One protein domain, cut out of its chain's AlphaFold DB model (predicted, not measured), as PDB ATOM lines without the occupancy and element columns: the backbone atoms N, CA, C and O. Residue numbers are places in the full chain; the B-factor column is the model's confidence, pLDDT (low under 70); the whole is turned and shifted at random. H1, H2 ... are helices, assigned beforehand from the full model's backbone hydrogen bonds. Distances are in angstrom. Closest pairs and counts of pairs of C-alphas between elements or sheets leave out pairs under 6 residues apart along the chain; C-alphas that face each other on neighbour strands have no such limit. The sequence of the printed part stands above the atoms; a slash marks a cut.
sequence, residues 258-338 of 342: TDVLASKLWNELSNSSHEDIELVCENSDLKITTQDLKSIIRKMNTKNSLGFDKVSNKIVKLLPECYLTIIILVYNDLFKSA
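This is residues 258 to 338 of the 342 residues of the protein "Hypothetical protein" of Rotaria magnacalcarata (UniProt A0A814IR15). An open U of helices: the longest helix, H5, makes its floor, with H2 and then H1 at one end and H3, a long loop and little H4 at the other. Residues 258 to 268 of H1 stick out free. The printed part has 81 residues with five named helices, H1 to H5 in chain order, and no named strand; its class is all helix. It is loose, with a radius of gyration of the C-alphas of 16.9 A, and elongated, spanning 42 by 27 by 21 A.

Find C-alpha 321 at (149.946, 169.650, 187.227); from there H5, residues 321 to 336, runs 22.7 A to C-alpha 336 at (149.134, 161.560, 166.003). H3 is residues 290 to 299, 14.5 A long, and H4 is residues 313 to 316, 5.1 A. H2 is residues 274 to 282, 12.1 A. H1, residues 258 to 271, begins at C-alpha 258, (171.831, 162.873, 151.797), and is 19.9 A long.

Start at H5, where residues 324 to 328 alone touch H3, about perpendicular at 74 degrees; the closest C-alphas, of Thr 290 and Thr 325, are 6.7 A apart. Residues 335 to 336 alone touch H2, at a steep tilt of 47 degrees, opposite ways; look at C-alphas 281 and 336, the closest, 5.1 A apart. H1 and H2 are close but not clearly touching, with C-alphas 269 and 277 closest at 7.8 A. So are H3 and H4, with C-alphas 297 and 316 closest at 7.1 A. H1 and H5 are apart. In H1, H2, H3 and H5 every O i to N i+4 pair is within hydrogen-bond range; H4 is too short for one.

The farthest C-alphas, of Val 260 and Pro 320, are 46.0 A apart. The printed part has no cut. Look at residues 300 to 312 for the long link, H3 to H4. Mean pLDDT of the printed part is 79.9, with residue 269, residues 274 to 286 and 336 to 338 under 70.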
ATOM      1  N   THR A 258     172.614 162.529 150.602       82.69
ATOM      2  CA  THR A 258     171.831 162.873 151.797       82.69
ATOM      3  C   THR A 258     170.627 163.756 151.458       82.69
ATOM      4  O   THR A 258     169.525 163.503 151.944       82.69
ATOM      5  N   ASP A 259     170.808 164.744 150.579       81.69
ATOM      6  CA  ASP A 259     169.747 165.673 150.166       81.69
ATOM      7  C   ASP A 259     168.742 164.978 149.237       81.69
ATOM      8  O   ASP A 259     167.534 165.202 149.341       81.69
ATOM      9  N   VAL A 260     169.216 164.065 148.382       84.31
ATOM     10  CA  VAL A 260     168.354 163.207 147.554       84.31
ATOM     11  C   VAL A 260     167.482 162.302 148.424       84.31
ATOM     12  O   VAL A 260     166.286 162.177 148.163       84.31
ATOM     13  N   LEU A 261     168.053 161.684 149.465       84.25
ATOM     14  CA  LEU A 261     167.296 160.864 150.416       84.25
ATOM     15  C   LEU A 261     166.266 161.695 151.185       84.25
ATOM     16  O   LEU A 261     165.111 161.289 151.269       84.25
ATOM     17  N   ALA A 262     166.654 162.868 151.693       79.00
ATOM     18  CA  ALA A 262     165.746 163.768 152.399       79.00
ATOM     19  C   ALA A 262     164.585 164.240 151.505       79.00
ATOM     20  O   ALA A 262     163.440 164.265 151.947       79.00
ATOM     21  N   SER A 263     164.864 164.556 150.236       80.69
ATOM     22  CA  SER A 263     163.856 164.950 149.244       80.69
ATOM     23  C   SER A 263     162.888 163.811 148.914       80.69
ATOM     24  O   SER A 263     161.676 164.018 148.868       80.69
ATOM     25  N   LYS A 264     163.397 162.583 148.741       82.94
ATOM     26  CA  LYS A 264     162.559 161.392 148.539       82.94
ATOM     27  C   LYS A 264     161.648 161.137 149.734       82.94
ATOM     28  O   LYS A 264     160.443 161.056 149.542       82.94
ATOM     29  N   LEU A 265     162.205 161.126 150.946       79.19
ATOM     30  CA  LEU A 265     161.443 160.986 152.189       79.19
ATOM     31  C   LEU A 265     160.376 162.072 152.332       79.19
ATOM     32  O   LEU A 265     159.239 161.769 152.667       79.19
ATOM     33  N   TRP A 266     160.714 163.333 152.051       76.88
ATOM     34  CA  TRP A 266     159.752 164.432 152.112       76.88
ATOM     35  C   TRP A 266     158.607 164.259 151.110       76.88
ATOM     36  O   TRP A 266     157.452 164.499 151.456       76.88
ATOM     37  N   ASN A 267     158.906 163.825 149.883       79.19
ATOM     38  CA  ASN A 267     157.891 163.552 148.867       79.19
ATOM     39  C   ASN A 267     157.033 162.336 149.229       79.19
ATOM     40  O   ASN A 267     155.823 162.377 149.035       79.19
ATOM     41  N   GLU A 268     157.627 161.282 149.784       77.88
ATOM     42  CA  GLU A 268     156.903 160.121 150.309       77.88
ATOM     43  C   GLU A 268     155.957 160.544 151.439       77.88
ATOM     44  O   GLU A 268     154.766 160.264 151.359       77.88
ATOM     45  N   LEU A 269     156.431 161.321 152.419       69.69
ATOM     46  CA  LEU A 269     155.613 161.875 153.508       69.69
ATOM     47  C   LEU A 269     154.515 162.827 153.013       69.69
ATOM     48  O   LEU A 269     153.396 162.782 153.509       69.69
ATOM     49  N   SER A 270     154.817 163.680 152.033       70.69
ATOM     50  CA  SER A 270     153.860 164.657 151.489       70.69
ATOM     51  C   SER A 270     152.752 164.003 150.660       70.69
ATOM     52  O   SER A 270     151.656 164.556 150.571       70.69
ATOM     53  N   ASN A 271     153.046 162.850 150.052       73.50
ATOM     54  CA  ASN A 271     152.109 162.067 149.247       73.50
ATOM     55  C   ASN A 271     151.462 160.912 150.028       73.50
ATOM     56  O   ASN A 271     150.565 160.261 149.497       73.50
ATOM     57  N   SER A 272     151.915 160.646 151.257       71.88
ATOM     58  CA  SER A 272     151.321 159.639 152.139       71.88
ATOM     59  C   SER A 272     149.894 160.044 152.497       71.88
ATOM     60  O   SER A 272     149.611 161.223 152.738       71.88
ATOM     61  N   SER A 273     148.981 159.072 152.531       71.81
ATOM     62  CA  SER A 273     147.618 159.334 152.984       71.81
ATOM     63  C   SER A 273     147.625 159.697 154.475       71.81
ATOM     64  O   SER A 273     148.528 159.314 155.222       71.81
ATOM     65  N   HIS A 274     146.614 160.440 154.931       66.50
ATOM     66  CA  HIS A 274     146.478 160.762 156.356       66.50
ATOM     67  C   HIS A 274     146.397 159.492 157.224       66.50
ATOM     68  O   HIS A 274     146.900 159.499 158.343       66.50
ATOM     69  N   GLU A 275     145.827 158.415 156.677       68.19
ATOM     70  CA  GLU A 275     145.655 157.112 157.327       68.19
ATOM     71  C   GLU A 275     147.001 156.398 157.539       68.19
ATOM     72  O   GLU A 275     147.246 155.853 158.615       68.19
ATOM     73  N   ASP A 276     147.919 156.469 156.568       69.31
ATOM     74  CA  ASP A 276     149.260 155.879 156.691       69.31
ATOM     75  C   ASP A 276     150.104 156.606 157.747       69.31
ATOM     76  O   ASP A 276     150.825 155.983 158.532       69.31
ATOM     77  N   ILE A 277     150.002 157.937 157.790       67.44
ATOM     78  CA  ILE A 277     150.708 158.758 158.779       67.44
ATOM     79  C   ILE A 277     150.148 158.492 160.181       67.44
ATOM     80  O   ILE A 277     150.921 158.326 161.126       67.44
ATOM     81  N   GLU A 278     148.823 158.404 160.314       65.00
ATOM     82  CA  GLU A 278     148.160 158.088 161.579       65.00
ATOM     83  C   GLU A 278     148.584 156.704 162.090       65.00
ATOM     84  O   GLU A 278     149.011 156.594 163.239       65.00
ATOM     85  N   LEU A 279     148.623 155.680 161.227       69.56
ATOM     86  CA  LEU A 279     149.081 154.330 161.576       69.56
ATOM     87  C   LEU A 279     150.541 154.306 162.068       69.56
ATOM     88  O   LEU A 279     150.872 153.618 163.038       69.56
ATOM     89  N   VAL A 280     151.440 155.053 161.422       68.12
ATOM     90  CA  VAL A 280     152.845 155.159 161.858       68.12
ATOM     91  C   VAL A 280     152.949 155.885 163.201       68.12
ATOM     92  O   VAL A 280     153.728 155.480 164.067       68.12
ATOM     93  N   CYS A 281     152.154 156.936 163.410       64.62
ATOM     94  CA  CYS A 281     152.127 157.665 164.672       64.62
ATOM     95  C   CYS A 281     151.489 156.863 165.820       64.62
ATOM     96  O   CYS A 281     151.939 156.985 166.960       64.62
ATOM     97  N   GLU A 282     150.482 156.031 165.548       66.38
ATOM     98  CA  GLU A 282     149.874 155.128 166.532       66.38
ATOM     99  C   GLU A 282     150.856 154.064 167.025       66.38
ATOM    100  O   GLU A 282     150.888 153.760 168.220       66.38
ATOM    101  N   ASN A 283     151.698 153.562 166.119       66.75
ATOM    102  CA  ASN A 283     152.758 152.598 166.413       66.75
ATOM    103  C   ASN A 283     154.048 153.251 166.944       66.75
ATOM    104  O   ASN A 283     155.032 152.558 167.201       66.75
ATOM    105  N   SER A 284     154.073 154.577 167.108       66.31
ATOM    106  CA  SER A 284     155.242 155.293 167.608       66.31
ATOM    107  C   SER A 284     155.328 155.256 169.135       66.31
ATOM    108  O   SER A 284     154.395 155.639 169.847       66.31
ATOM    109  N   ASP A 285     156.510 154.917 169.650       66.56
ATOM    110  CA  ASP A 285     156.839 155.031 171.078       66.56
ATOM    111  C   ASP A 285     157.032 156.491 171.540       66.56
ATOM    112  O   ASP A 285     157.217 156.762 172.730       66.56
ATOM    113  N   LEU A 286     156.988 157.461 170.616       66.19
ATOM    114  CA  LEU A 286     157.188 158.882 170.897       66.19
ATOM    115  C   LEU A 286     155.935 159.501 171.531       66.19
ATOM    116  O   LEU A 286     155.188 160.246 170.901       66.19
ATOM    117  N   LYS A 287     155.720 159.226 172.819       74.44
ATOM    118  CA  LYS A 287     154.735 159.934 173.647       74.44
ATOM    119  C   LYS A 287     155.444 160.926 174.551       74.44
ATOM    120  O   LYS A 287     156.293 160.548 175.356       74.44
ATOM    121  N   ILE A 288     155.056 162.196 174.468       81.62
ATOM    122  CA  ILE A 288     155.544 163.215 175.397       81.62
ATOM    123  C   ILE A 288     155.011 162.864 176.785       81.62
ATOM    124  O   ILE A 288     153.800 162.723 176.977       81.62
ATOM    125  N   THR A 289     155.909 162.729 177.760       85.44
ATOM    126  CA  THR A 289     155.531 162.444 179.145       85.44
ATOM    127  C   THR A 289     155.440 163.721 179.981       85.44
ATOM    128  O   THR A 289     155.959 164.790 179.641       85.44
ATOM    129  N   THR A 290     154.821 163.612 181.160       84.44
ATOM    130  CA  THR A 290     154.804 164.691 182.163       84.44
ATOM    131  C   THR A 290     156.200 165.091 182.615       84.44
ATOM    132  O   THR A 290     156.438 166.256 182.940       84.44
ATOM    133  N   GLN A 291     157.138 164.145 182.633       85.69
ATOM    134  CA  GLN A 291     158.512 164.399 183.037       85.69
ATOM    135  C   GLN A 291     159.269 165.209 181.981       85.69
ATOM    136  O   GLN A 291     159.982 166.153 182.341       85.69
ATOM    137  N   ASP A 292     159.037 164.918 180.699       86.94
ATOM    138  CA  ASP A 292     159.621 165.662 179.580       86.94
ATOM    139  C   ASP A 292     159.148 167.113 179.591       86.94
ATOM    140  O   ASP A 292     159.962 168.043 179.617       86.94
ATOM    141  N   LEU A 293     157.831 167.319 179.696       88.81
ATOM    142  CA  LEU A 293     157.257 168.660 179.729       88.81
ATOM    143  C   LEU A 293     157.761 169.457 180.943       88.81
ATOM    144  O   LEU A 293     158.159 170.615 180.811       88.81
ATOM    145  N   LYS A 294     157.841 168.837 182.127       89.06
ATOM    146  CA  LYS A 294     158.419 169.474 183.324       89.06
ATOM    147  C   LYS A 294     159.883 169.855 183.137       89.06
ATOM    148  O   LYS A 294     160.295 170.926 183.591       89.06
ATOM    149  N   SER A 295     160.677 168.995 182.501       90.75
ATOM    150  CA  SER A 295     162.086 169.264 182.197       90.75
ATOM    151  C   SER A 295     162.227 170.493 181.296       90.75
ATOM    152  O   SER A 295     163.003 171.402 181.608       90.75
ATOM    153  N   ILE A 296     161.408 170.576 180.243       90.38
ATOM    154  CA  ILE A 296     161.363 171.719 179.322       90.38
ATOM    155  C   ILE A 296     160.959 172.990 180.071       90.38
ATOM    156  O   ILE A 296     161.698 173.976 180.052       90.38
ATOM    157  N   ILE A 297     159.843 172.954 180.808       91.50
ATOM    158  CA  ILE A 297     159.329 174.106 181.558       91.50
ATOM    159  C   ILE A 297     160.380 174.634 182.534       91.50
ATOM    160  O   ILE A 297     160.591 175.844 182.613       91.50
ATOM    161  N   ARG A 298     161.106 173.762 183.247       90.62
ATOM    162  CA  ARG A 298     162.176 174.179 184.171       90.62
ATOM    163  C   ARG A 298     163.274 174.977 183.466       90.62
ATOM    164  O   ARG A 298     163.671 176.021 183.995       90.62
ATOM    165  N   LYS A 299     163.698 174.539 182.274       92.44
ATOM    166  CA  LYS A 299     164.754 175.177 181.466       92.44
ATOM    167  C   LYS A 299     164.356 176.551 180.907       92.44
ATOM    168  O   LYS A 299     165.236 177.358 180.617       92.44
ATOM    169  N   MET A 300     163.062 176.867 180.800       89.12
ATOM    170  CA  MET A 300     162.599 178.150 180.252       89.12
ATOM    171  C   MET A 300     163.054 179.350 181.103       89.12
ATOM    172  O   MET A 300     162.826 179.406 182.314       89.12
ATOM    173  N   ASN A 301     163.629 180.382 180.487       89.88
ATOM    174  CA  ASN A 301     163.964 181.615 181.202       89.88
ATOM    175  C   ASN A 301     162.698 182.460 181.443       89.88
ATOM    176  O   ASN A 301     162.015 182.854 180.503       89.88
ATOM    177  N   THR A 302     162.388 182.774 182.705       87.75
ATOM    178  CA  THR A 302     161.192 183.550 183.090       87.75
ATOM    179  C   THR A 302     161.196 184.990 182.583       87.75
ATOM    180  O   THR A 302     160.152 185.631 182.609       87.75
ATOM    181  N   LYS A 303     162.365 185.516 182.195       81.38
ATOM    182  CA  LYS A 303     162.544 186.900 181.726       81.38
ATOM    183  C   LYS A 303     162.488 187.043 180.207       81.38
ATOM    184  O   LYS A 303     162.746 188.136 179.713       81.38
ATOM    185  N   ASN A 304     162.212 185.964 179.478       81.81
ATOM    186  CA  ASN A 304     162.034 186.068 178.039       81.81
ATOM    187  C   ASN A 304     160.831 186.961 177.724       81.81
ATOM    188  O   ASN A 304     159.855 186.995 178.479       81.81
ATOM    189  N   SER A 305     160.938 187.682 176.610       75.00
ATOM    190  CA  SER A 305     159.846 188.481 176.072       75.00
ATOM    191  C   SER A 305     158.613 187.611 175.829       75.00
ATOM    192  O   SER A 305     158.727 186.417 175.554       75.00
ATOM    193  N   LEU A 306     157.440 188.227 175.951       78.50
ATOM    194  CA  LEU A 306     156.171 187.593 175.604       78.50
ATOM    195  C   LEU A 306     156.157 187.245 174.112       78.50
ATOM    196  O   LEU A 306     156.633 188.039 173.300       78.50
ATOM    197  N   GLY A 307     155.604 186.080 173.771       75.19
ATOM    198  CA  GLY A 307     155.270 185.744 172.392       75.19
ATOM    199  C   GLY A 307     154.015 186.483 171.918       75.19
ATOM    200  O   GLY A 307     153.426 187.284 172.651       75.19
ATOM    201  N   PHE A 308     153.580 186.179 170.693       74.56
ATOM    202  CA  PHE A 308     152.316 186.683 170.134       74.56
ATOM    203  C   PHE A 308     151.093 186.275 170.966       74.56
ATOM    204  O   PHE A 308     150.088 186.980 170.979       74.56
ATOM    205  N   ASP A 309     151.207 185.169 171.698       74.12
ATOM    206  CA  ASP A 309     150.183 184.628 172.585       74.12
ATOM    207  C   ASP A 309     150.024 185.396 173.908       74.12
ATOM    208  O   ASP A 309     149.093 185.133 174.665       74.12
ATOM    209  N   LYS A 310     150.942 186.330 174.208       79.06
ATOM    210  CA  LYS A 310     151.036 187.084 175.471       79.06
ATOM    211  C   LYS A 310     151.140 186.208 176.733       79.06
ATOM    212  O   LYS A 310     151.064 186.729 177.860       79.06
ATOM    213  N   VAL A 311     151.426 184.913 176.582       84.88
ATOM    214  CA  VAL A 311     151.652 183.967 177.677       84.88
ATOM    215  C   VAL A 311     153.143 183.952 178.009       84.88
ATOM    216  O   VAL A 311     153.994 183.537 177.234       84.88
ATOM    217  N   SER A 312     153.507 184.443 179.197       89.50
ATOM    218  CA  SER A 312     154.916 184.439 179.622       89.50
ATOM    219  C   SER A 312     155.379 183.059 180.081       89.50
ATOM    220  O   SER A 312     154.623 182.321 180.708       89.50
ATOM    221  N   ASN A 313     156.682 182.792 179.984       90.75
ATOM    222  CA  ASN A 313     157.309 181.626 180.622       90.75
ATOM    223  C   ASN A 313     157.034 181.552 182.136       90.75
ATOM    224  O   ASN A 313     157.050 180.472 182.724       90.75
ATOM    225  N   LYS A 314     156.783 182.695 182.791       91.69
ATOM    226  CA  LYS A 314     156.384 182.739 184.204       91.69
ATOM    227  C   LYS A 314     154.973 182.183 184.422       91.69
ATOM    228  O   LYS A 314     154.788 181.491 185.414       91.69
ATOM    229  N   ILE A 315     154.033 182.444 183.510       91.56
ATOM    230  CA  ILE A 315     152.684 181.854 183.528       91.56
ATOM    231  C   ILE A 315     152.785 180.336 183.382       91.56
ATOM    232  O   ILE A 315     152.285 179.617 184.239       91.56
ATOM    233  N   VAL A 316     153.505 179.860 182.361       91.06
ATOM    234  CA  VAL A 316     153.659 178.419 182.087       91.06
ATOM    235  C   VAL A 316     154.258 177.684 183.291       91.06
ATOM    236  O   VAL A 316     153.775 176.632 183.693       91.06
ATOM    237  N   LYS A 317     155.265 178.278 183.943       92.56
ATOM    238  CA  LYS A 317     155.892 177.729 185.158       92.56
ATOM    239  C   LYS A 317     154.982 177.668 186.387       92.56
ATOM    240  O   LYS A 317     155.346 177.001 187.352       92.56
ATOM    241  N   LEU A 318     153.873 178.404 186.398       92.50
ATOM    242  CA  LEU A 318     152.912 178.432 187.503       92.50
ATOM    243  C   LEU A 318     151.690 177.546 187.251       92.50
ATOM    244  O   LEU A 318     150.848 177.441 188.142       92.50
ATOM    245  N   LEU A 319     151.592 176.916 186.076       90.81
ATOM    246  CA  LEU A 319     150.499 176.009 185.760       90.81
ATOM    247  C   LEU A 319     150.477 174.827 186.745       90.81
ATOM    248  O   LEU A 319     151.508 174.179 186.949       90.81
ATOM    249  N   PRO A 320     149.318 174.527 187.358       89.00
ATOM    250  CA  PRO A 320     149.138 173.305 188.127       89.00
ATOM    251  C   PRO A 320     149.328 172.051 187.264       89.00
ATOM    252  O   PRO A 320     149.114 172.081 186.051       89.00
ATOM    253  N   GLU A 321     149.665 170.927 187.901       86.31
ATOM    254  CA  GLU A 321     149.946 169.650 187.227       86.31
ATOM    255  C   GLU A 321     148.843 169.231 186.249       86.31
ATOM    256  O   GLU A 321     149.126 168.805 185.136       86.31
ATOM    257  N   CYS A 322     147.582 169.421 186.635       82.88
ATOM    258  CA  CYS A 322     146.430 169.067 185.816       82.88
ATOM    259  C   CYS A 322     146.408 169.785 184.457       82.88
ATOM    260  O   CYS A 322     146.003 169.182 183.469       82.88
ATOM    261  N   TYR A 323     146.886 171.031 184.369       86.62
ATOM    262  CA  TYR A 323     147.002 171.742 183.092       86.62
ATOM    263  C   TYR A 323     148.113 171.140 182.234       86.62
ATOM    264  O   TYR A 323     147.943 171.015 181.026       86.62
ATOM    265  N   LEU A 324     149.224 170.721 182.850       87.31
ATOM    266  CA  LEU A 324     150.313 170.040 182.146       87.31
ATOM    267  C   LEU A 324     149.835 168.711 181.560       87.31
ATOM    268  O   LEU A 324     150.140 168.413 180.410       87.31
ATOM    269  N   THR A 325     149.033 167.949 182.310       84.31
ATOM    270  CA  THR A 325     148.409 166.716 181.815       84.31
ATOM    271  C   THR A 325     147.522 166.985 180.603       84.31
ATOM    272  O   THR A 325     147.599 166.248 179.625       84.31
ATOM    273  N   ILE A 326     146.716 168.054 180.625       83.12
ATOM    274  CA  ILE A 326     145.882 168.412 179.470       83.12
ATOM    275  C   ILE A 326     146.748 168.791 178.268       83.12
ATOM    276  O   ILE A 326     146.511 168.275 177.182       83.12
ATOM    277  N   ILE A 327     147.766 169.637 178.461       85.31
ATOM    278  CA  ILE A 327     148.696 170.032 177.395       85.31
ATOM    279  C   ILE A 327     149.301 168.788 176.740       85.31
ATOM    280  O   ILE A 327     149.313 168.695 175.522       85.31
ATOM    281  N   ILE A 328     149.743 167.810 177.529       87.31
ATOM    282  CA  ILE A 328     150.336 166.568 177.015       87.31
ATOM    283  C   ILE A 328     149.344 165.757 176.193       87.31
ATOM    284  O   ILE A 328     149.697 165.303 175.111       87.31
ATOM    285  N   LEU A 329     148.118 165.578 176.693       82.06
ATOM    286  CA  LEU A 329     147.076 164.858 175.962       82.06
ATOM    287  C   LEU A 329     146.831 165.510 174.598       82.06
ATOM    288  O   LEU A 329     146.886 164.837 173.576       82.06
ATOM    289  N   VAL A 330     146.664 166.833 174.591       78.88
ATOM    290  CA  VAL A 330     146.425 167.601 173.368       78.88
ATOM    291  C   VAL A 330     147.625 167.517 172.415       78.88
ATOM    292  O   VAL A 330     147.437 167.300 171.225       78.88
ATOM    293  N   TYR A 331     148.858 167.669 172.910       80.19
ATOM    294  CA  TYR A 331     150.062 167.592 172.076       80.19
ATOM    295  C   TYR A 331     150.271 166.205 171.474       80.19
ATOM    296  O   TYR A 331     150.620 166.108 170.302       80.19
ATOM    297  N   ASN A 332     150.053 165.143 172.251       80.69
ATOM    298  CA  ASN A 332     150.178 163.778 171.753       80.69
ATOM    299  C   ASN A 332     149.109 163.479 170.688       80.69
ATOM    300  O   ASN A 332     149.418 162.818 169.704       80.69
ATOM    301  N   ASP A 333     147.892 164.006 170.826       76.69
ATOM    302  CA  ASP A 333     146.848 163.842 169.805       76.69
ATOM    303  C   ASP A 333     147.098 164.706 168.555       76.69
ATOM    304  O   ASP A 333     146.874 164.251 167.432       76.69
ATOM    305  N   LEU A 334     147.638 165.921 168.704       75.00
ATOM    306  CA  LEU A 334     148.114 166.710 167.557       75.00
ATOM    307  C   LEU A 334     149.257 166.012 166.812       75.00
ATOM    308  O   LEU A 334     149.299 166.043 165.584       75.00
ATOM    309  N   PHE A 335     150.170 165.381 167.552       74.19
ATOM    310  CA  PHE A 335     151.274 164.623 166.976       74.19
ATOM    311  C   PHE A 335     150.760 163.426 166.170       74.19
ATOM    312  O   PHE A 335     151.194 163.234 165.039       74.19
ATOM    313  N   LYS A 336     149.781 162.681 166.707       69.56
ATOM    314  CA  LYS A 336     149.134 161.560 166.003       69.56
ATOM    315  C   LYS A 336     148.402 161.976 164.737       69.56
ATOM    316  O   LYS A 336     148.527 161.324 163.714       69.56
ATOM    317  N   SER A 337     147.673 163.085 164.803       66.12
ATOM    318  CA  SER A 337     146.914 163.610 163.662       66.12
ATOM    319  C   SER A 337     147.787 164.298 162.604       66.12
ATOM    320  O   SER A 337     147.250 164.837 161.636       66.12
ATOM    321  N   ALA A 338     149.117 164.324 162.790       63.75
ATOM    322  CA  ALA A 338     150.072 165.055 161.959       63.75
ATOM    323  C   ALA A 338     149.620 166.492 161.651       63.75
ATOM    324  O   ALA A 338     149.857 167.028 160.565       63.75
TER     325      ALA A 338